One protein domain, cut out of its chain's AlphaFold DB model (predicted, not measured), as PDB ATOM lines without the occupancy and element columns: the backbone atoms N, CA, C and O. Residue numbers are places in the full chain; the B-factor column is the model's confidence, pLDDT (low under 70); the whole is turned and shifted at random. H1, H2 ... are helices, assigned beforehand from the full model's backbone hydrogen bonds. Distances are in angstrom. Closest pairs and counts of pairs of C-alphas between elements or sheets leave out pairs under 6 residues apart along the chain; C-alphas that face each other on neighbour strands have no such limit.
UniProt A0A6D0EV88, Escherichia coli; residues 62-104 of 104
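AT A GLANCE: This is residues 62 to 104 of the 104 residues of a protein of Escherichia coli (UniProt A0A6D0EV88). Two helices, H2 and H1, lie at opposite ends of an open, elongated piece, joined by one long link without a named element, residues 73 to 91, which leaves H1, turns back sharply past residue 77 and then crosses the open space to H2. The printed part has 43 residues with two named helices, H1 then H2, and no named strand; the class is all helix. It is loose, with a radius of gyration of the C-alphas of 13.2 A, and spans 32 by 19 by 19 A.

IN THESE COORDINATES: Find C-alpha 92 at (-42.746, 20.526, -33.781); from there H2, residues 92 to 103, runs 16.2 A to C-alpha 103. Look back to C-alpha 63 at (-26.434, -0.949, -21.743), where H1, residues 63 to 72, begins its 14.5 A.

HOW THE PARTS SIT: H2 and H1 are apart. Residues 68 to 74, of which 68 to 72 belong to H1, stand free. In both helices every O i to N i+4 pair is within hydrogen-bond range.

THE WHOLE: Residues 73 to 91 form the long link. The C-alphas of Lys 79 and Asp 91 are the two farthest apart, at 34.8 A. The printed part has no cut, and no printed residue is under 70 in pLDDT.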
ATOM      1  N   PRO A  62     -26.744   2.841 -19.447       95.06
ATOM      2  CA  PRO A  62     -27.386   1.596 -19.025       95.06
ATOM      3  C   PRO A  62     -27.562   0.632 -20.210       95.06
ATOM      4  O   PRO A  62     -28.615   0.571 -20.840       95.06
ATOM      5  N   ASP A  63     -26.513  -0.129 -20.527       95.12
ATOM      6  CA  ASP A  63     -26.434  -0.949 -21.743       95.12
ATOM      7  C   ASP A  63     -27.588  -1.947 -21.876       95.12
ATOM      8  O   ASP A  63     -28.224  -2.038 -22.925       95.12
ATOM      9  N   ARG A  64     -27.912  -2.636 -20.775       94.56
ATOM     10  CA  ARG A  64     -29.013  -3.602 -20.727       94.56
ATOM     11  C   ARG A  64     -30.355  -2.967 -21.093       94.56
ATOM     12  O   ARG A  64     -31.126  -3.585 -21.817       94.56
ATOM     13  N   PHE A  65     -30.620  -1.749 -20.620       95.62
ATOM     14  CA  PHE A  65     -31.865  -1.038 -20.917       95.62
ATOM     15  C   PHE A  65     -31.983  -0.743 -22.416       95.62
ATOM     16  O   PHE A  65     -32.975  -1.107 -23.037       95.62
ATOM     17  N   PHE A  66     -30.943  -0.168 -23.025       96.81
ATOM     18  CA  PHE A  66     -30.970   0.156 -24.453       96.81
ATOM     19  C   PHE A  66     -31.037  -1.082 -25.351       96.81
ATOM     20  O   PHE A  66     -31.682  -1.031 -26.394       96.81
ATOM     21  N   ARG A  67     -30.439  -2.210 -24.946       96.12
ATOM     22  CA  ARG A  67     -30.590  -3.481 -25.673       96.12
ATOM     23  C   ARG A  67     -32.016  -4.019 -25.638       96.12
ATOM     24  O   ARG A  67     -32.484  -4.486 -26.669       96.12
ATOM     25  N   ILE A  68     -32.699  -3.920 -24.494       96.81
ATOM     26  CA  ILE A  68     -34.116  -4.301 -24.378       96.81
ATOM     27  C   ILE A  68     -34.967  -3.422 -25.300       96.81
ATOM     28  O   ILE A  68     -35.681  -3.948 -26.146       96.81
ATOM     29  N   VAL A  69     -34.805  -2.095 -25.222       97.25
ATOM     30  CA  VAL A  69     -35.544  -1.150 -26.079       97.25
ATOM     31  C   VAL A  69     -35.294  -1.423 -27.564       97.25
ATOM     32  O   VAL A  69     -36.226  -1.414 -28.364       97.25
ATOM     33  N   ALA A  70     -34.048  -1.691 -27.957       96.81
ATOM     34  CA  ALA A  70     -33.726  -2.024 -29.339       96.81
ATOM     35  C   ALA A  70     -34.408  -3.320 -29.794       96.81
ATOM     36  O   ALA A  70     -34.979  -3.349 -30.880       96.81
ATOM     37  N   GLN A  71     -34.406  -4.362 -28.961       96.56
ATOM     38  CA  GLN A  71     -35.082  -5.622 -29.262       96.56
ATOM     39  C   GLN A  71     -36.593  -5.428 -29.450       96.56
ATOM     40  O   GLN A  71     -37.146  -5.925 -30.428       96.56
ATOM     41  N   GLU A  72     -37.246  -4.662 -28.573       97.56
ATOM     42  CA  GLU A  72     -38.679  -4.335 -28.670       97.56
ATOM     43  C   GLU A  72     -39.026  -3.565 -29.952       97.56
ATOM     44  O   GLU A  72     -40.126  -3.697 -30.485       97.56
ATOM     45  N   ARG A  73     -38.083  -2.771 -30.471       96.56
ATOM     46  CA  ARG A  73     -38.228  -2.003 -31.717       96.56
ATOM     47  C   ARG A  73     -37.768  -2.763 -32.965       96.56
ATOM     48  O   ARG A  73     -37.849  -2.213 -34.061       96.56
ATOM     49  N   GLY A  74     -37.265  -3.991 -32.821       96.75
ATOM     50  CA  GLY A  74     -36.675  -4.759 -33.923       96.75
ATOM     51  C   GLY A  74     -35.349  -4.184 -34.441       96.75
ATOM     52  O   GLY A  74     -34.937  -4.481 -35.561       96.75
ATOM     53  N   TRP A  75     -34.671  -3.349 -33.654       95.81
ATOM     54  CA  TRP A  75     -33.387  -2.749 -34.003       95.81
ATOM     55  C   TRP A  75     -32.221  -3.656 -33.620       95.81
ATOM     56  O   TRP A  75     -32.168  -4.229 -32.531       95.81
ATOM     57  N   ARG A  76     -31.214  -3.712 -34.493       93.62
ATOM     58  CA  ARG A  76     -29.948  -4.387 -34.205       93.62
ATOM     59  C   ARG A  76     -28.908  -3.366 -33.752       93.62
ATOM     60  O   ARG A  76     -28.354  -2.642 -34.572       93.62
ATOM     61  N   LEU A  77     -28.605  -3.339 -32.454       94.62
ATOM     62  CA  LEU A  77     -27.511  -2.515 -31.932       94.62
ATOM     63  C   LEU A  77     -26.149  -3.153 -32.218       94.62
ATOM     64  O   LEU A  77     -25.929  -4.337 -31.945       94.62
ATOM     65  N   ALA A  78     -25.218  -2.340 -32.714       95.75
ATOM     66  CA  ALA A  78     -23.818  -2.716 -32.846       95.75
ATOM     67  C   ALA A  78     -23.176  -2.995 -31.472       95.75
ATOM     68  O   ALA A  78     -23.708  -2.634 -30.417       95.75
ATOM     69  N   LYS A  79     -21.996  -3.632 -31.475       93.88
ATOM     70  CA  LYS A  79     -21.202  -3.823 -30.247       93.88
ATOM     71  C   LYS A  79     -20.890  -2.474 -29.593       93.88
ATOM     72  O   LYS A  79     -21.095  -2.322 -28.393       93.88
ATOM     73  N   ASN A  80     -20.462  -1.514 -30.409       95.44
ATOM     74  CA  ASN A  80     -20.201  -0.141 -30.007       95.44
ATOM     75  C   ASN A  80     -21.344   0.736 -30.516       95.44
ATOM     76  O   ASN A  80     -21.572   0.807 -31.721       95.44
ATOM     77  N   TYR A  81     -22.058   1.383 -29.603       95.62
ATOM     78  CA  TYR A  81     -23.093   2.358 -29.927       95.62
ATOM     79  C   TYR A  81     -23.097   3.472 -28.883       95.62
ATOM     80  O   TYR A  81     -22.695   3.267 -27.730       95.62
ATOM     81  N   ALA A  82     -23.569   4.641 -29.298       95.25
ATOM     82  CA  ALA A  82     -23.719   5.814 -28.454       95.25
ATOM     83  C   ALA A  82     -25.200   6.141 -28.243       95.25
ATOM     84  O   ALA A  82     -26.073   5.655 -28.962       95.25
ATOM     85  N   VAL A  83     -25.469   6.961 -27.232       95.38
ATOM     86  CA  VAL A  83     -26.793   7.524 -26.969       95.38
ATOM     87  C   VAL A  83     -26.619   9.023 -26.793       95.38
ATOM     88  O   VAL A  83     -25.819   9.448 -25.962       95.38
ATOM     89  N   GLY A  84     -27.375   9.801 -27.562       94.88
ATOM     90  CA  GLY A  84     -27.510  11.242 -27.376       94.88
ATOM     91  C   GLY A  84     -28.785  11.560 -26.601       94.88
ATOM     92  O   GLY A  84     -29.862  11.083 -26.958       94.88
ATOM     93  N   MET A  85     -28.673  12.367 -25.547       96.19
ATOM     94  CA  MET A  85     -29.821  12.984 -24.880       96.19
ATOM     95  C   MET A  85     -29.871  14.448 -25.307       96.19
ATOM     96  O   MET A  85     -28.968  15.210 -24.974       96.19
ATOM     97  N   LEU A  86     -30.903  14.826 -26.063       96.12
ATOM     98  CA  LEU A  86     -31.058  16.177 -26.601       96.12
ATOM     99  C   LEU A  86     -32.353  16.809 -26.097       96.12
ATOM    100  O   LEU A  86     -33.402  16.161 -26.074       96.12
ATOM    101  N   PHE A  87     -32.287  18.091 -25.748       96.88
ATOM    102  CA  PHE A  87     -33.469  18.925 -25.572       96.88
ATOM    103  C   PHE A  87     -33.747  19.661 -26.876       96.88
ATOM    104  O   PHE A  87     -32.890  20.368 -27.398       96.88
ATOM    105  N   LEU A  88     -34.949  19.463 -27.405       97.06
ATOM    106  CA  LEU A  88     -35.419  20.104 -28.626       97.06
ATOM    107  C   LEU A  88     -36.468  21.161 -28.282       97.06
ATOM    108  O   LEU A  88     -37.012  21.179 -27.174       97.06
ATOM    109  N   ASN A  89     -36.764  22.033 -29.247       97.88
ATOM    110  CA  ASN A  89     -37.865  22.979 -29.112       97.88
ATOM    111  C   ASN A  89     -39.199  22.230 -28.898       97.88
ATOM    112  O   ASN A  89     -39.366  21.099 -29.356       97.88
ATOM    113  N   LYS A  90     -40.145  22.850 -28.187       97.50
ATOM    114  CA  LYS A  90     -41.505  22.313 -28.026       97.50
ATOM    115  C   LYS A  90     -42.337  22.472 -29.301       97.50
ATOM    116  O   LYS A  90     -43.266  21.698 -29.504       97.50
ATOM    117  N   ASP A  91     -42.006  23.461 -30.129       98.19
ATOM    118  CA  ASP A  91     -42.572  23.626 -31.463       98.19
ATOM    119  C   ASP A  91     -42.128  22.458 -32.374       98.19
ATOM    120  O   ASP A  91     -40.918  22.234 -32.518       98.19
ATOM    121  N   PRO A  92     -43.069  21.701 -32.974       97.62
ATOM    122  CA  PRO A  92     -42.746  20.526 -33.781       97.62
ATOM    123  C   PRO A  92     -41.892  20.818 -35.019       97.62
ATOM    124  O   PRO A  92     -41.017  20.015 -35.346       97.62
ATOM    125  N   GLU A  93     -42.106  21.952 -35.685       98.00
ATOM    126  CA  GLU A  93     -41.388  22.320 -36.910       98.00
ATOM    127  C   GLU A  93     -39.941  22.695 -36.587       98.00
ATOM    128  O   GLU A  93     -38.998  22.211 -37.224       98.00
ATOM    129  N   LEU A  94     -39.738  23.480 -35.523       98.06
ATOM    130  CA  LEU A  94     -38.399  23.813 -35.031       98.06
ATOM    131  C   LEU A  94     -37.665  22.572 -34.506       98.06
ATOM    132  O   LEU A  94     -36.464  22.418 -34.734       98.06
ATOM    133  N   ALA A  95     -38.372  21.657 -33.837       97.94
ATOM    134  CA  ALA A  95     -37.799  20.390 -33.394       97.94
ATOM    135  C   ALA A  95     -37.384  19.499 -34.574       97.94
ATOM    136  O   ALA A  95     -36.322  18.880 -34.523       97.94
ATOM    137  N   ALA A  96     -38.191  19.437 -35.635       97.19
ATOM    138  CA  ALA A  96     -37.881  18.679 -36.845       97.19
ATOM    139  C   ALA A  96     -36.697  19.283 -37.616       97.19
ATOM    140  O   ALA A  96     -35.845  18.546 -38.113       97.19
ATOM    141  N   ALA A  97     -36.601  20.613 -37.691       97.38
ATOM    142  CA  ALA A  97     -35.431  21.293 -38.243       97.38
ATOM    143  C   ALA A  97     -34.151  20.945 -37.463       97.38
ATOM    144  O   ALA A  97     -33.160  20.553 -38.070       97.38
ATOM    145  N   ALA A  98     -34.192  20.995 -36.128       97.38
ATOM    146  CA  ALA A  98     -33.047  20.636 -35.291       97.38
ATOM    147  C   ALA A  98     -32.653  19.149 -35.408       97.38
ATOM    148  O   ALA A  98     -31.466  18.840 -35.425       97.38
ATOM    149  N   ARG A  99     -33.623  18.229 -35.520       97.12
ATOM    150  CA  ARG A  99     -33.342  16.793 -35.732       97.12
ATOM    151  C   ARG A  99     -32.597  16.541 -37.035       97.12
ATOM    152  O   ARG A  99     -31.626  15.800 -37.009       97.12
ATOM    153  N   ARG A 100     -33.003  17.200 -38.126       97.00
ATOM    154  CA  ARG A 100     -32.321  17.079 -39.424       97.00
ATOM    155  C   ARG A 100     -30.840  17.439 -39.325       97.00
ATOM    156  O   ARG A 100     -30.018  16.662 -39.775       97.00
ATOM    157  N   ILE A 101     -30.506  18.529 -38.633       96.62
ATOM    158  CA  ILE A 101     -29.109  18.959 -38.426       96.62
ATOM    159  C   ILE A 101     -28.290  17.917 -37.644       96.62
ATOM    160  O   ILE A 101     -27.090  17.795 -37.845       96.62
ATOM    161  N   VAL A 102     -28.913  17.186 -36.717       95.56
ATOM    162  CA  VAL A 102     -28.232  16.156 -35.910       95.56
ATOM    163  C   VAL A 102     -28.068  14.838 -36.676       95.56
ATOM    164  O   VAL A 102     -27.203  14.038 -36.332       95.56
ATOM    165  N   GLU A 103     -28.933  14.589 -37.659       94.38
ATOM    166  CA  GLU A 103     -28.936  13.382 -38.490       94.38
ATOM    167  C   GLU A 103     -28.038  13.496 -39.736       94.38
ATOM    168  O   GLU A 103     -27.752  12.467 -40.350       94.38
ATOM    169  N   GLU A 104     -27.603  14.712 -40.089       86.12
ATOM    170  CA  GLU A 104     -26.563  14.995 -41.098       86.12
ATOM    171  C   GLU A 104     -25.173  14.495 -40.664       86.12
ATOM    172  O   GLU A 104     -24.490  13.887 -41.523       86.12
TER     173      GLU A 104